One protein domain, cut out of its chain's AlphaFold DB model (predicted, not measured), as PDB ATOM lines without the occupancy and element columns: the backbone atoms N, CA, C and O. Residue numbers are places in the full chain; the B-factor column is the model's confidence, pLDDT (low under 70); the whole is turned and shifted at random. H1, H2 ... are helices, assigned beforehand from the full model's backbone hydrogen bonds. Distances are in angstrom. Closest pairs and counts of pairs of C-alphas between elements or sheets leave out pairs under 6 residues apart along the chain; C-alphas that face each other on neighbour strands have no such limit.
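AT A GLANCE: This is residues 100 to 175 and 204 to 241 of the 258 residues of an uncharacterized protein of Acidobacteria bacterium 13_1_20CM_58_21 (UniProt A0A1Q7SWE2). H7 runs through the middle of a rod-like body, and with H5 and H6 it makes a three-helix bundle running up and down, while H2 and H4 cross the first part of H7 steeply. The short H1 packs on H5 and H7, and the short H3 lies out beyond the first residue of H7. The printed part has 114 residues with seven named helices, H1 to H7 in order, and no named strand; the class is all helix. It is compact, with a radius of gyration of the C-alphas of 15.3 A, and spans 56 by 28 by 24 A.

IN THESE COORDINATES: H1 is residues 100 to 104, 6.3 A long, and begins at C-alpha 100, (-44.289, 33.042, 7.841). H2 is residues 109 to 121, 18.7 A, and H3 is residues 124 to 127, 5.1 A. H4 is residues 133 to 148, 22.7 A. H5, the longest, is residues 151 to 172, 31.5 A, beginning at C-alpha 151, (-31.254, 41.874, 11.484). H6 is residues 207 to 220, 19.9 A. H7 is residues 225 to 239, 20.6 A, and ends at C-alpha 239, (-36.863, 23.734, 4.406).

HOW THE PARTS SIT: H7 is the hub, touching the six other helices. H6 and H7 form a helical hairpin at a shallow tilt of 2 degrees, opposite ways; their closest C-alphas, of Arg 218 and Ala 228, are 6.8 A apart. H5 touches H6 at a shallow tilt of 22 degrees, opposite ways, the closest C-alphas being those of Ala 163 and Tyr 207, 4.7 A. H5 touches H7 with residues 157 to 164 alone, closest at the C-alphas of Ile 161 and Glu 238, 6.9 A. H2 touches H7 at a steep tilt of 59 degrees, opposite ways, with the C-alphas of Ala 119 and Leu 226 closest at 4.9 A. H4 touches H7 with residues 140 to 144 alone, at a steep tilt of 56 degrees, the same way; the closest C-alphas, of Asp 143 and Lys 227, are 5.8 A apart. H1 touches H5, with the C-alphas of Leu 101 and Leu 158 closest at 6.4 A. H3 and H7 only just touch, with 3 pairs of C-alphas within 8 A, those of Tyr 124 and Pro 225 closest at 5.3 A. H4 and H6 are apart. Every O i to N i+4 pair is within hydrogen-bond range in H1, H2, H4, H5, H6 and H7; H3 is too short for such a pair.

THE WHOLE: The two farthest C-alphas, of Arg 130 and Pro 175, are 57.2 A apart. Residues 176 to 203 are cut out, with 17.5 A between C-alphas 175 and 204. The links that are printed whole are tight. Mean pLDDT of the printed part is 88.6; residues 172 to 175 and 204 to 205 are under 70.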
ATOM      1  N   ARG A 100     -45.055  34.276   7.615       89.31
ATOM      2  CA  ARG A 100     -44.289  33.042   7.841       89.31
ATOM      3  C   ARG A 100     -43.066  33.281   8.731       89.31
ATOM      4  O   ARG A 100     -42.876  32.544   9.690       89.31
ATOM      5  N   LEU A 101     -42.320  34.368   8.521       91.69
ATOM      6  CA  LEU A 101     -41.199  34.739   9.393       91.69
ATOM      7  C   LEU A 101     -41.653  34.964  10.843       91.69
ATOM      8  O   LEU A 101     -41.034  34.465  11.779       91.69
ATOM      9  N   LYS A 102     -42.781  35.662  11.047       91.12
ATOM     10  CA  LYS A 102     -43.380  35.818  12.384       91.12
ATOM     11  C   LYS A 102     -43.755  34.474  13.016       91.12
ATOM     12  O   LYS A 102     -43.675  34.369  14.235       91.12
ATOM     13  N   GLN A 103     -44.171  33.480  12.230       89.44
ATOM     14  CA  GLN A 103     -44.465  32.129  12.724       89.44
ATOM     15  C   GLN A 103     -43.185  31.380  13.112       89.44
ATOM     16  O   GLN A 103     -43.137  30.852  14.212       89.44
ATOM     17  N   LEU A 104     -42.134  31.420  12.286       89.12
ATOM     18  CA  LEU A 104     -40.827  30.807  12.589       89.12
ATOM     19  C   LEU A 104     -40.137  31.418  13.817       89.12
ATOM     20  O   LEU A 104     -39.366  30.764  14.516       89.12
ATOM     21  N   ASN A 105     -40.405  32.692  14.094       90.06
ATOM     22  CA  ASN A 105     -39.924  33.362  15.298       90.06
ATOM     23  C   ASN A 105     -40.707  32.978  16.564       90.06
ATOM     24  O   ASN A 105     -40.281  33.340  17.663       90.06
ATOM     25  N   ARG A 106     -41.838  32.272  16.441       88.50
ATOM     26  CA  ARG A 106     -42.548  31.681  17.578       88.50
ATOM     27  C   ARG A 106     -41.989  30.283  17.810       88.50
ATOM     28  O   ARG A 106     -41.933  29.477  16.893       88.50
ATOM     29  N   CYS A 107     -41.627  29.988  19.049       86.19
ATOM     30  CA  CYS A 107     -41.219  28.651  19.460       86.19
ATOM     31  C   CYS A 107     -42.184  28.201  20.553       86.19
ATOM     32  O   CYS A 107     -42.238  28.792  21.631       86.19
ATOM     33  N   ASP A 108     -43.015  27.213  20.236       88.38
ATOM     34  CA  ASP A 108     -43.953  26.626  21.184       88.38
ATOM     35  C   ASP A 108     -43.267  25.570  22.070       88.38
ATOM     36  O   ASP A 108     -42.057  25.337  22.008       88.38
ATOM     37  N   ARG A 109     -44.042  24.884  22.912       87.75
ATOM     38  CA  ARG A 109     -43.494  23.866  23.816       87.75
ATOM     39  C   ARG A 109     -42.834  22.693  23.077       87.75
ATOM     40  O   ARG A 109     -41.917  22.084  23.635       87.75
ATOM     41  N   ALA A 110     -43.304  22.339  21.880       91.06
ATOM     42  CA  ALA A 110     -42.714  21.264  21.086       91.06
ATOM     43  C   ALA A 110     -41.351  21.707  20.538       91.06
ATOM     44  O   ALA A 110     -40.351  21.047  20.831       91.06
ATOM     45  N   CYS A 111     -41.300  22.890  19.923       92.38
ATOM     46  CA  CYS A 111     -40.070  23.535  19.465       92.38
ATOM     47  C   CYS A 111     -39.026  23.633  20.591       92.38
ATOM     48  O   CYS A 111     -37.887  23.203  20.419       92.38
ATOM     49  N   PHE A 112     -39.416  24.071  21.798       93.25
ATOM     50  CA  PHE A 112     -38.507  24.113  22.954       93.25
ATOM     51  C   PHE A 112     -37.885  22.744  23.245       93.25
ATOM     52  O   PHE A 112     -36.687  22.631  23.502       93.25
ATOM     53  N   ASN A 113     -38.684  21.677  23.238       93.19
ATOM     54  CA  ASN A 113     -38.170  20.342  23.526       93.19
ATOM     55  C   ASN A 113     -37.230  19.839  22.430       93.19
ATOM     56  O   ASN A 113     -36.224  19.204  22.753       93.19
ATOM     57  N   ASP A 114     -37.532  20.119  21.169       93.81
ATOM     58  CA  ASP A 114     -36.731  19.638  20.048       93.81
ATOM     59  C   ASP A 114     -35.416  20.407  19.921       93.81
ATOM     60  O   ASP A 114     -34.357  19.778  19.826       93.81
ATOM     61  N   VAL A 115     -35.437  21.731  20.108       95.00
ATOM     62  CA  VAL A 115     -34.220  22.548  20.222       95.00
ATOM     63  C   VAL A 115     -33.341  22.059  21.371       95.00
ATOM     64  O   VAL A 115     -32.137  21.888  21.187       95.00
ATOM     65  N   LYS A 116     -33.912  21.757  22.546       93.12
ATOM     66  CA  LYS A 116     -33.128  21.252  23.686       93.12
ATOM     67  C   LYS A 116     -32.486  19.896  23.410       93.12
ATOM     68  O   LYS A 116     -31.304  19.713  23.705       93.12
ATOM     69  N   LYS A 117     -33.226  18.947  22.825       92.75
ATOM     70  CA  LYS A 117     -32.670  17.641  22.420       92.75
ATOM     71  C   LYS A 117     -31.526  17.825  21.425       92.75
ATOM     72  O   LYS A 117     -30.469  17.212  21.579       92.75
ATOM     73  N   GLN A 118     -31.721  18.692  20.437       93.19
ATOM     74  CA  GLN A 118     -30.712  18.979  19.428       93.19
ATOM     75  C   GLN A 118     -29.473  19.648  20.036       93.19
ATOM     76  O   GLN A 118     -28.354  19.253  19.715       93.19
ATOM     77  N   ALA A 119     -29.654  20.589  20.962       93.12
ATOM     78  CA  ALA A 119     -28.560  21.276  21.645       93.12
ATOM     79  C   ALA A 119     -27.712  20.299  22.463       93.12
ATOM     80  O   ALA A 119     -26.483  20.347  22.407       93.12
ATOM     81  N   ILE A 120     -28.349  19.359  23.170       90.12
ATOM     82  CA  ILE A 120     -27.647  18.283  23.886       90.12
ATOM     83  C   ILE A 120     -26.794  17.465  22.911       90.12
ATOM     84  O   ILE A 120     -25.613  17.243  23.183       90.12
ATOM     85  N   SER A 121     -27.344  17.094  21.750       88.00
ATOM     86  CA  SER A 121     -26.586  16.402  20.698       88.00
ATOM     87  C   SER A 121     -25.438  17.244  20.129       88.00
ATOM     88  O   SER A 121     -24.453  16.682  19.660       88.00
ATOM     89  N   PHE A 122     -25.549  18.572  20.157       85.38
ATOM     90  CA  PHE A 122     -24.521  19.514  19.699       85.38
ATOM     91  C   PHE A 122     -23.527  19.915  20.799       85.38
ATOM     92  O   PHE A 122     -22.741  20.841  20.616       85.38
ATOM     93  N   GLY A 123     -23.520  19.211  21.935       86.62
ATOM     94  CA  GLY A 123     -22.539  19.428  22.997       86.62
ATOM     95  C   GLY A 123     -22.950  20.471  24.034       86.62
ATOM     96  O   GLY A 123     -22.090  20.974  24.756       86.62
ATOM     97  N   TYR A 124     -24.241  20.783  24.178       88.94
ATOM     98  CA  TYR A 124     -24.716  21.714  25.211       88.94
ATOM     99  C   TYR A 124     -24.209  21.352  26.612       88.94
ATOM    100  O   TYR A 124     -23.686  22.212  27.310       88.94
ATOM    101  N   ILE A 125     -24.274  20.072  26.999       86.38
ATOM    102  CA  ILE A 125     -23.806  19.607  28.317       86.38
ATOM    103  C   ILE A 125     -22.300  19.853  28.488       86.38
ATOM    104  O   ILE A 125     -21.845  20.174  29.579       86.38
ATOM    105  N   THR A 126     -21.512  19.748  27.413       86.69
ATOM    106  CA  THR A 126     -20.073  20.040  27.480       86.69
ATOM    107  C   THR A 126     -19.780  21.534  27.607       86.69
ATOM    108  O   THR A 126     -18.855  21.906  28.321       86.69
ATOM    109  N   ALA A 127     -20.580  22.389  26.963       82.38
ATOM    110  CA  ALA A 127     -20.443  23.841  27.059       82.38
ATOM    111  C   ALA A 127     -20.978  24.392  28.395       82.38
ATOM    112  O   ALA A 127     -20.423  25.347  28.935       82.38
ATOM    113  N   PHE A 128     -22.024  23.770  28.948       86.56
ATOM    114  CA  PHE A 128     -22.736  24.212  30.149       86.56
ATOM    115  C   PHE A 128     -23.004  23.040  31.119       86.56
ATOM    116  O   PHE A 128     -24.154  22.658  31.342       86.56
ATOM    117  N   PRO A 129     -21.964  22.467  31.752       80.88
ATOM    118  CA  PRO A 129     -22.059  21.208  32.506       80.88
ATOM    119  C   PRO A 129     -22.874  21.275  33.801       80.88
ATOM    120  O   PRO A 129     -23.191  20.238  34.376       80.88
ATOM    121  N   ARG A 130     -23.195  22.478  34.286       86.19
ATOM    122  CA  ARG A 130     -23.998  22.694  35.500       86.19
ATOM    123  C   ARG A 130     -25.350  23.346  35.228       86.19
ATOM    124  O   ARG A 130     -26.037  23.670  36.187       86.19
ATOM    125  N   SER A 131     -25.706  23.538  33.956       87.44
ATOM    126  CA  SER A 131     -26.972  24.171  33.592       87.44
ATOM    127  C   SER A 131     -28.139  23.339  34.106       87.44
ATOM    128  O   SER A 131     -28.225  22.143  33.808       87.44
ATOM    129  N   THR A 132     -29.061  23.970  34.825       88.25
ATOM    130  CA  THR A 132     -30.359  23.359  35.129       88.25
ATOM    131  C   THR A 132     -31.254  23.369  33.888       88.25
ATOM    132  O   THR A 132     -30.923  23.968  32.856       88.25
ATOM    133  N   ARG A 133     -32.391  22.669  33.961       85.94
ATOM    134  CA  ARG A 133     -33.380  22.661  32.876       85.94
ATOM    135  C   ARG A 133     -34.049  24.026  32.745       85.94
ATOM    136  O   ARG A 133     -34.253  24.486  31.628       85.94
ATOM    137  N   GLU A 134     -34.348  24.652  33.873       89.00
ATOM    138  CA  GLU A 134     -34.949  25.978  33.966       89.00
ATOM    139  C   GLU A 134     -34.010  27.033  33.370       89.00
ATOM    140  O   GLU A 134     -34.429  27.820  32.530       89.00
ATOM    141  N   GLU A 135     -32.711  26.965  33.681       90.19
ATOM    142  CA  GLU A 135     -31.706  27.847  33.072       90.19
ATOM    143  C   GLU A 135     -31.617  27.667  31.551       90.19
ATOM    144  O   GLU A 135     -31.410  28.634  30.821       90.19
ATOM    145  N   MET A 136     -31.779  26.440  31.047       89.88
ATOM    146  CA  MET A 136     -31.808  26.184  29.606       89.88
ATOM    147  C   MET A 136     -33.058  26.782  28.948       89.88
ATOM    148  O   MET A 136     -32.961  27.312  27.844       89.88
ATOM    149  N   ASP A 137     -34.212  26.717  29.618       90.44
ATOM    150  CA  ASP A 137     -35.466  27.305  29.137       90.44
ATOM    151  C   ASP A 137     -35.390  28.843  29.113       90.44
ATOM    152  O   ASP A 137     -35.729  29.454  28.097       90.44
ATOM    153  N   ASP A 138     -34.853  29.465  30.166       91.19
ATOM    154  CA  ASP A 138     -34.640  30.918  30.233       91.19
ATOM    155  C   ASP A 138     -33.644  31.397  29.170       91.19
ATOM    156  O   ASP A 138     -33.857  32.411  28.500       91.19
ATOM    157  N   ARG A 139     -32.547  30.655  28.974       91.94
ATOM    158  CA  ARG A 139     -31.580  30.957  27.912       91.94
ATOM    159  C   ARG A 139     -32.201  30.825  26.533       91.94
ATOM    160  O   ARG A 139     -31.970  31.696  25.705       91.94
ATOM    161  N   LEU A 140     -33.017  29.800  26.300       92.56
ATOM    162  CA  LEU A 140     -33.685  29.632  25.016       92.56
ATOM    163  C   LEU A 140     -34.669  30.778  24.736       92.56
ATOM    164  O   LEU A 140     -34.709  31.285  23.617       92.56
ATOM    165  N   ALA A 141     -35.411  31.240  25.746       91.69
ATOM    166  CA  ALA A 141     -36.273  32.416  25.616       91.69
ATOM    167  C   ALA A 141     -35.472  33.680  25.245       91.69
ATOM    168  O   ALA A 141     -35.875  34.430  24.352       91.69
ATOM    169  N   ASN A 142     -34.308  33.878  25.872       92.88
ATOM    170  CA  ASN A 142     -33.398  34.971  25.527       92.88
ATOM    171  C   ASN A 142     -32.830  34.822  24.107       92.88
ATOM    172  O   ASN A 142     -32.829  35.794  23.356       92.88
ATOM    173  N   ASP A 143     -32.408  33.621  23.703       93.44
ATOM    174  CA  ASP A 143     -31.862  33.348  22.369       93.44
ATOM    175  C   ASP A 143     -32.888  33.626  21.264       93.44
ATOM    176  O   ASP A 143     -32.532  34.187  20.225       93.44
ATOM    177  N   ILE A 144     -34.167  33.294  21.493       92.44
ATOM    178  CA  ILE A 144     -35.269  33.647  20.586       92.44
ATOM    179  C   ILE A 144     -35.336  35.164  20.415       92.44
ATOM    180  O   ILE A 144     -35.350  35.654  19.286       92.44
ATOM    181  N   GLN A 145     -35.337  35.915  21.519       91.56
ATOM    182  CA  GLN A 145     -35.383  37.372  21.461       91.56
ATOM    183  C   GLN A 145     -34.132  37.948  20.782       91.56
ATOM    184  O   GLN A 145     -34.230  38.881  19.987       91.56
ATOM    185  N   GLU A 146     -32.948  37.402  21.050       92.94
ATOM    186  CA  GLU A 146     -31.713  37.838  20.399       92.94
ATOM    187  C   GLU A 146     -31.728  37.587  18.890       92.94
ATOM    188  O   GLU A 146     -31.317  38.466  18.138       92.94
ATOM    189  N   LEU A 147     -32.212  36.426  18.438       93.25
ATOM    190  CA  LEU A 147     -32.323  36.113  17.012       93.25
ATOM    191  C   LEU A 147     -33.403  36.944  16.319       93.25
ATOM    192  O   LEU A 147     -33.210  37.329  15.169       93.25
ATOM    193  N   GLN A 148     -34.508  37.260  16.997       91.25
ATOM    194  CA  GLN A 148     -35.512  38.207  16.492       91.25
ATOM    195  C   GLN A 148     -34.922  39.604  16.264       91.25
ATOM    196  O   GLN A 148     -35.337  40.305  15.344       91.25
ATOM    197  N   ASN A 149     -33.923  39.983  17.063       90.81
ATOM    198  CA  ASN A 149     -33.248  41.277  16.977       90.81
ATOM    199  C   ASN A 149     -31.997  41.252  16.076       90.81
ATOM    200  O   ASN A 149     -31.408  42.304  15.815       90.81
ATOM    201  N   ASP A 150     -31.562  40.075  15.622       92.06
ATOM    202  CA  ASP A 150     -30.454  39.920  14.680       92.06
ATOM    203  C   ASP A 150     -30.961  40.185  13.259       92.06
ATOM    204  O   ASP A 150     -31.476  39.299  12.576       92.06
ATOM    205  N   LEU A 151     -30.796  41.427  12.803       90.12
ATOM    206  CA  LEU A 151     -31.254  41.874  11.484       90.12
ATOM    207  C   LEU A 151     -30.699  41.020  10.341       90.12
ATOM    208  O   LEU A 151     -31.399  40.764   9.364       90.12
ATOM    209  N   LYS A 152     -29.450  40.556  10.457       91.81
ATOM    210  CA  LYS A 152     -28.833  39.744   9.411       91.81
ATOM    211  C   LYS A 152     -29.455  38.354   9.377       91.81
ATOM    212  O   LYS A 152     -29.763  37.862   8.295       91.81
ATOM    213  N   TRP A 153     -29.687  37.751  10.540       94.19
ATOM    214  CA  TRP A 153     -30.413  36.487  10.633       94.19
ATOM    215  C   TRP A 153     -31.835  36.596  10.075       94.19
ATOM    216  O   TRP A 153     -32.224  35.794   9.228       94.19
ATOM    217  N   GLN A 154     -32.583  37.621  10.493       94.19
ATOM    218  CA  GLN A 154     -33.961  37.841  10.050       94.19
ATOM    219  C   GLN A 154     -34.048  38.093   8.540       94.19
ATOM    220  O   GLN A 154     -34.934  37.544   7.887       94.19
ATOM    221  N   SER A 155     -33.112  38.859   7.972       91.25
ATOM    222  CA  SER A 155     -33.039  39.090   6.524       91.25
ATOM    223  C   SER A 155     -32.781  37.795   5.758       91.25
ATOM    224  O   SER A 155     -33.479  37.511   4.792       91.25
ATOM    225  N   LEU A 156     -31.825  36.974   6.209       93.69
ATOM    226  CA  LEU A 156     -31.504  35.703   5.553       93.69
ATOM    227  C   LEU A 156     -32.675  34.712   5.608       93.69
ATOM    228  O   LEU A 156     -32.951  34.036   4.619       93.69
ATOM    229  N   LEU A 157     -33.389  34.639   6.738       94.06
ATOM    230  CA  LEU A 157     -34.609  33.833   6.835       94.06
ATOM    231  C   LEU A 157     -35.708  34.362   5.911       94.06
ATOM    232  O   LEU A 157     -36.369  33.576   5.242       94.06
ATOM    233  N   LEU A 158     -35.898  35.680   5.835       92.19
ATOM    234  CA  LEU A 158     -36.900  36.278   4.953       92.19
ATOM    235  C   LEU A 158     -36.602  36.013   3.470       92.19
ATOM    236  O   LEU A 158     -37.525  35.731   2.702       92.19
ATOM    237  N   GLU A 159     -35.329  36.072   3.079       91.25
ATOM    238  CA  GLU A 159     -34.865  35.709   1.737       91.25
ATOM    239  C   GLU A 159     -35.110  34.226   1.446       91.25
ATOM    240  O   GLU A 159     -35.652  33.903   0.391       91.25
ATOM    241  N   LEU A 160     -34.793  33.329   2.389       92.94
ATOM    242  CA  LEU A 160     -35.078  31.896   2.261       92.94
ATOM    243  C   LEU A 160     -36.574  31.627   2.070       92.94
ATOM    244  O   LEU A 160     -36.947  30.897   1.157       92.94
ATOM    245  N   ILE A 161     -37.424  32.238   2.896       92.69
ATOM    246  CA  ILE A 161     -38.882  32.084   2.813       92.69
ATOM    247  C   ILE A 161     -39.400  32.607   1.471       92.69
ATOM    248  O   ILE A 161     -40.222  31.955   0.836       92.69
ATOM    249  N   SER A 162     -38.926  33.772   1.021       89.62
ATOM    250  CA  SER A 162     -39.358  34.343  -0.262       89.62
ATOM    251  C   SER A 162     -38.943  33.442  -1.427       89.62
ATOM    252  O   SER A 162     -39.772  33.087  -2.260       89.62
ATOM    253  N   ALA A 163     -37.697  32.961  -1.411       89.38
ATOM    254  CA  ALA A 163     -37.186  32.017  -2.396       89.38
ATOM    255  C   ALA A 163     -37.938  30.677  -2.389       89.38
ATOM    256  O   ALA A 163     -38.105  30.057  -3.444       89.38
ATOM    257  N   HIS A 164     -38.392  30.229  -1.214       90.25
ATOM    258  CA  HIS A 164     -39.213  29.033  -1.063       90.25
ATOM    259  C   HIS A 164     -40.619  29.229  -1.642       90.25
ATOM    260  O   HIS A 164     -41.112  28.358  -2.355       90.25
ATOM    261  N   VAL A 165     -41.252  30.382  -1.402       88.44
ATOM    262  CA  VAL A 165     -42.550  30.721  -2.011       88.44
ATOM    263  C   VAL A 165     -42.444  30.718  -3.537       88.44
ATOM    264  O   VAL A 165     -43.250  30.062  -4.200       88.44
ATOM    265  N   ASP A 166     -41.409  31.352  -4.093       84.75
ATOM    266  CA  ASP A 166     -41.164  31.361  -5.539       84.75
ATOM    267  C   ASP A 166     -40.877  29.950  -6.079       84.75
ATOM    268  O   ASP A 166     -41.404  29.554  -7.120       84.75
ATOM    269  N   TYR A 167     -40.086  29.151  -5.349       85.81
ATOM    270  CA  TYR A 167     -39.844  27.743  -5.678       85.81
ATOM    271  C   TYR A 167     -41.159  26.963  -5.779       85.81
ATOM    272  O   TYR A 167     -41.410  26.282  -6.776       85.81
ATOM    273  N   CYS A 168     -42.034  27.103  -4.784       86.00
ATOM    274  CA  CYS A 168     -43.324  26.430  -4.768       86.00
ATOM    275  C   CYS A 168     -44.238  26.871  -5.914       86.00
ATOM    276  O   CYS A 168     -44.896  26.016  -6.511       86.00
ATOM    277  N   ALA A 169     -44.238  28.158  -6.269       82.25
ATOM    278  CA  ALA A 169     -44.995  28.666  -7.410       82.25
ATOM    279  C   ALA A 169     -44.522  28.034  -8.732       82.25
ATOM    280  O   ALA A 169     -45.339  27.517  -9.493       82.25
ATOM    281  N   THR A 170     -43.205  27.965  -8.967       75.25
ATOM    282  CA  THR A 170     -42.654  27.334 -10.187       75.25
ATOM    283  C   THR A 170     -42.973  25.842 -10.289       75.25
ATOM    284  O   THR A 170     -43.181  25.316 -11.383       75.25
ATOM    285  N   ARG A 171     -43.055  25.149  -9.146       72.06
ATOM    286  CA  ARG A 171     -43.406  23.727  -9.099       72.06
ATOM    287  C   ARG A 171     -44.893  23.482  -9.382       72.06
ATOM    288  O   ARG A 171     -45.224  22.425  -9.907       72.06
ATOM    289  N   GLN A 172     -45.767  24.436  -9.051       64.75
ATOM    290  CA  GLN A 172     -47.208  24.372  -9.336       64.75
ATOM    291  C   GLN A 172     -47.550  24.762 -10.782       64.75
ATOM    292  O   GLN A 172     -48.469  24.189 -11.353       64.75
ATOM    293  N   GLU A 173     -46.811  25.694 -11.395       56.62
ATOM    294  CA  GLU A 173     -47.060  26.145 -12.779       56.62
ATOM    295  C   GLU A 173     -46.637  25.102 -13.838       56.62
ATOM    296  O   GLU A 173     -46.908  25.272 -15.022       56.62
ATOM    297  N   SER A 174     -46.017  23.991 -13.420       53.56
ATOM    298  CA  SER A 174     -45.793  22.820 -14.272       53.56
ATOM    299  C   SER A 174     -47.135  22.100 -14.486       53.56
ATOM    300  O   SER A 174     -47.631  21.497 -13.530       53.56
ATOM    301  N   PRO A 175     -47.748  22.132 -15.685       50.00
ATOM    302  CA  PRO A 175     -49.027  21.464 -15.897       50.00
ATOM    303  C   PRO A 175     -48.877  19.960 -15.631       50.00
ATOM    304  O   PRO A 175     -47.817  19.394 -15.931       50.00
ATOM    305  N   THR A 204     -36.124  32.002 -11.709       56.81
ATOM    306  CA  THR A 204     -35.077  31.053 -11.339       56.81
ATOM    307  C   THR A 204     -35.010  31.100  -9.826       56.81
ATOM    308  O   THR A 204     -34.400  32.016  -9.274       56.81
ATOM    309  N   SER A 205     -35.704  30.179  -9.160       66.56
ATOM    310  CA  SER A 205     -35.717  30.142  -7.707       66.56
ATOM    311  C   SER A 205     -34.278  30.020  -7.204       66.56
ATOM    312  O   SER A 205     -33.557  29.068  -7.508       66.56
ATOM    313  N   ASN A 206     -33.850  31.013  -6.431       82.50
ATOM    314  CA  ASN A 206     -32.556  31.065  -5.758       82.50
ATOM    315  C   ASN A 206     -32.578  30.300  -4.420       82.50
ATOM    316  O   ASN A 206     -31.681  30.480  -3.597       82.50
ATOM    317  N   TYR A 207     -33.567  29.424  -4.206       86.06
ATOM    318  CA  TYR A 207     -33.827  28.735  -2.942       86.06
ATOM    319  C   TYR A 207     -32.608  27.995  -2.378       86.06
ATOM    320  O   TYR A 207     -32.266  28.168  -1.210       86.06
ATOM    321  N   GLY A 208     -31.872  27.256  -3.216       87.44
ATOM    322  CA  GLY A 208     -30.642  26.582  -2.783       87.44
ATOM    323  C   GLY A 208     -29.547  27.550  -2.312       87.44
ATOM    324  O   GLY A 208     -28.852  27.276  -1.333       87.44
ATOM    325  N   ALA A 209     -29.411  28.708  -2.967       89.75
ATOM    326  CA  ALA A 209     -28.441  29.731  -2.582       89.75
ATOM    327  C   ALA A 209     -28.854  30.440  -1.283       89.75
ATOM    328  O   ALA A 209     -28.015  30.616  -0.398       89.75
ATOM    329  N   ALA A 210     -30.140  30.774  -1.135       90.56
ATOM    330  CA  ALA A 210     -30.685  31.364   0.086       90.56
ATOM    331  C   ALA A 210     -30.517  30.415   1.288       90.56
ATOM    332  O   ALA A 210     -30.021  30.820   2.341       90.56
ATOM    333  N   GLY A 211     -30.811  29.122   1.106       92.44
ATOM    334  CA  GLY A 211     -30.592  28.103   2.134       92.44
ATOM    335  C   GLY A 211     -29.118  27.965   2.522       92.44
ATOM    336  O   GLY A 211     -28.783  27.925   3.709       92.44
ATOM    337  N   SER A 212     -28.210  27.988   1.538       92.38
ATOM    338  CA  SER A 212     -26.771  27.992   1.818       92.38
ATOM    339  C   SER A 212     -26.341  29.234   2.600       92.38
ATOM    340  O   SER A 212     -25.516  29.109   3.502       92.38
ATOM    341  N   ALA A 213     -26.881  30.416   2.293       93.00
ATOM    342  CA  ALA A 213     -26.525  31.654   2.981       93.00
ATOM    343  C   ALA A 213     -26.939  31.633   4.465       93.00
ATOM    344  O   ALA A 213     -26.131  31.988   5.329       93.00
ATOM    345  N   VAL A 214     -28.144  31.136   4.770       94.06
ATOM    346  CA  VAL A 214     -28.633  30.926   6.148       94.06
ATOM    347  C   VAL A 214     -27.692  29.997   6.921       94.06
ATOM    348  O   VAL A 214     -27.210  30.342   8.007       94.06
ATOM    349  N   MET A 215     -27.359  28.840   6.344       92.81
ATOM    350  CA  MET A 215     -26.483  27.863   6.997       92.81
ATOM    351  C   MET A 215     -25.051  28.379   7.162       92.81
ATOM    352  O   MET A 215     -24.460  28.220   8.234       92.81
ATOM    353  N   SER A 216     -24.496  29.053   6.153       93.75
ATOM    354  CA  SER A 216     -23.188  29.709   6.245       93.75
ATOM    355  C   SER A 216     -23.158  30.760   7.353       93.75
ATOM    356  O   SER A 216     -22.175  30.828   8.098       93.75
ATOM    357  N   TYR A 217     -24.232  31.539   7.518       94.25
ATOM    358  CA  TYR A 217     -24.302  32.534   8.581       94.25
ATOM    359  C   TYR A 217     -24.216  31.896   9.966       94.25
ATOM    360  O   TYR A 217     -23.383  32.329  10.764       94.25
ATOM    361  N   ARG A 218     -24.967  30.814  10.210       91.50
ATOM    362  CA  ARG A 218     -24.916  30.039  11.461       91.50
ATOM    363  C   ARG A 218     -23.501  29.569  11.813       91.50
ATOM    364  O   ARG A 218     -23.141  29.560  12.984       91.50
ATOM    365  N   PHE A 219     -22.676  29.195  10.834       86.88
ATOM    366  CA  PHE A 219     -21.271  28.849  11.095       86.88
ATOM    367  C   PHE A 219     -20.384  30.079  11.333       86.88
ATOM    368  O   PHE A 219     -19.463  30.028  12.149       86.88
ATOM    369  N   SER A 220     -20.655  31.187  10.640       87.62
ATOM    370  CA  SER A 220     -19.871  32.421  10.760       87.62
ATOM    371  C   SER A 220     -20.096  33.165  12.079       87.62
ATOM    372  O   SER A 220     -19.143  33.714  12.628       87.62
ATOM    373  N   SER A 221     -21.320  33.145  12.617       87.94
ATOM    374  CA  SER A 221     -21.672  33.812  13.877       87.94
ATOM    375  C   SER A 221     -21.190  33.052  15.114       87.94
ATOM    376  O   SER A 221     -21.143  33.633  16.195       87.94
ATOM    377  N   ARG A 222     -20.786  31.779  14.952       85.00
ATOM    378  CA  ARG A 222     -20.298  30.879  16.016       85.00
ATOM    379  C   ARG A 222     -21.172  30.917  17.284       85.00
ATOM    380  O   ARG A 222     -20.649  31.156  18.373       85.00
ATOM    381  N   PRO A 223     -22.492  30.698  17.152       89.62
ATOM    382  CA  PRO A 223     -23.397  30.688  18.291       89.62
ATOM    383  C   PRO A 223     -23.041  29.540  19.242       89.62
ATOM    384  O   PRO A 223     -22.482  28.521  18.822       89.62
ATOM    385  N   ASP A 224     -23.394  29.681  20.518       91.12
ATOM    386  CA  ASP A 224     -23.305  28.557  21.445       91.12
ATOM    387  C   ASP A 224     -24.273  27.427  21.032       91.12
ATOM    388  O   ASP A 224     -25.197  27.669  20.249       91.12
ATOM    389  N   PRO A 225     -24.085  26.185  21.519       92.12
ATOM    390  CA  PRO A 225     -24.858  25.038  21.050       92.12
ATOM    391  C   PRO A 225     -26.378  25.205  21.129       92.12
ATOM    392  O   PRO A 225     -27.070  24.652  20.279       92.12
ATOM    393  N   LEU A 226     -26.904  25.965  22.100       93.38
ATOM    394  CA  LEU A 226     -28.347  26.170  22.243       93.38
ATOM    395  C   LEU A 226     -28.893  27.060  21.133       93.38
ATOM    396  O   LEU A 226     -29.751  26.634  20.356       93.38
ATOM    397  N   LYS A 227     -28.319  28.256  20.995       94.88
ATOM    398  CA  LYS A 227     -28.659  29.198  19.931       94.88
ATOM    399  C   LYS A 227     -28.410  28.602  18.547       94.88
ATOM    400  O   LYS A 227     -29.218  28.767  17.638       94.88
ATOM    401  N   ALA A 228     -27.334  27.829  18.395       94.69
ATOM    402  CA  ALA A 228     -27.031  27.102  17.169       94.69
ATOM    403  C   ALA A 228     -28.133  26.099  16.801       94.69
ATOM    404  O   ALA A 228     -28.434  25.945  15.619       94.69
ATOM    405  N   SER A 229     -28.695  25.395  17.786       95.00
ATOM    406  CA  SER A 229     -29.804  24.464  17.579       95.00
ATOM    407  C   SER A 229     -31.100  25.186  17.237       95.00
ATOM    408  O   SER A 229     -31.781  24.749  16.319       95.00
ATOM    409  N   LEU A 230     -31.395  26.320  17.878       95.50
ATOM    410  CA  LEU A 230     -32.550  27.147  17.518       95.50
ATOM    411  C   LEU A 230     -32.464  27.651  16.069       95.50
ATOM    412  O   LEU A 230     -33.421  27.517  15.313       95.50
ATOM    413  N   MET A 231     -31.299  28.156  15.651       96.12
ATOM    414  CA  MET A 231     -31.080  28.597  14.268       96.12
ATOM    415  C   MET A 231     -31.292  27.459  13.261       96.12
ATOM    416  O   MET A 231     -31.893  27.658  12.207       96.12
ATOM    417  N   VAL A 232     -30.811  26.250  13.581       94.94
ATOM    418  CA  VAL A 232     -31.019  25.078  12.721       94.94
ATOM    419  C   VAL A 232     -32.485  24.655  12.715       94.94
ATOM    420  O   VAL A 232     -32.981  24.306  11.653       94.94
ATOM    421  N   HIS A 233     -33.186  24.711  13.846       95.00
ATOM    422  CA  HIS A 233     -34.614  24.407  13.906       95.00
ATOM    423  C   HIS A 233     -35.416  25.324  12.978       95.00
ATOM    424  O   HIS A 233     -36.137  24.834  12.122       95.00
ATOM    425  N   GLN A 234     -35.218  26.643  13.066       94.94
ATOM    426  CA  GLN A 234     -35.900  27.610  12.196       94.94
ATOM    427  C   GLN A 234     -35.599  27.379  10.709       94.94
ATOM    428  O   GLN A 234     -36.489  27.474   9.869       94.94
ATOM    429  N   TYR A 235     -34.347  27.050  10.381       94.94
ATOM    430  CA  TYR A 235     -33.967  26.678   9.020       94.94
ATOM    431  C   TYR A 235     -34.687  25.402   8.558       94.94
ATOM    432  O   TYR A 235     -35.265  25.378   7.475       94.94
ATOM    433  N   MET A 236     -34.669  24.343   9.371       94.06
ATOM    434  CA  MET A 236     -35.267  23.058   9.007       94.06
ATOM    435  C   MET A 236     -36.790  23.137   8.911       94.06
ATOM    436  O   MET A 236     -37.342  22.478   8.036       94.06
ATOM    437  N   ASP A 237     -37.447  23.942   9.746       93.25
ATOM    438  CA  ASP A 237     -38.894  24.166   9.682       93.25
ATOM    439  C   ASP A 237     -39.313  24.746   8.332       93.25
ATOM    440  O   ASP A 237     -40.288  24.283   7.747       93.25
ATOM    441  N   GLU A 238     -38.573  25.725   7.802       92.56
ATOM    442  CA  GLU A 238     -38.889  26.272   6.480       92.56
ATOM    443  C   GLU A 238     -38.488  25.303   5.364       92.56
ATOM    444  O   GLU A 238     -39.242  25.141   4.409       92.56
ATOM    445  N   VAL A 239     -37.342  24.618   5.480       90.19
ATOM    446  CA  VAL A 239     -36.863  23.734   4.406       90.19
ATOM    447  C   VAL A 239     -37.701  22.469   4.225       90.19
ATOM    448  O   VAL A 239     -37.813  21.968   3.105       90.19
ATOM    449  N   HIS A 240     -38.291  21.953   5.303       90.44
ATOM    450  CA  HIS A 240     -39.193  20.797   5.257       90.44
ATOM    451  C   HIS A 240     -40.658  21.187   5.100       90.44
ATOM    452  O   HIS A 240     -41.524  20.311   5.106       90.44
ATOM    453  N   ARG A 241     -40.958  22.481   4.992       88.88
ATOM    454  CA  ARG A 241     -42.324  22.921   4.775       88.88
ATOM    455  C   ARG A 241     -42.774  22.502   3.381       88.88
ATOM    456  O   ARG A 241     -42.092  22.754   2.393       88.88
TER     457      ARG A 241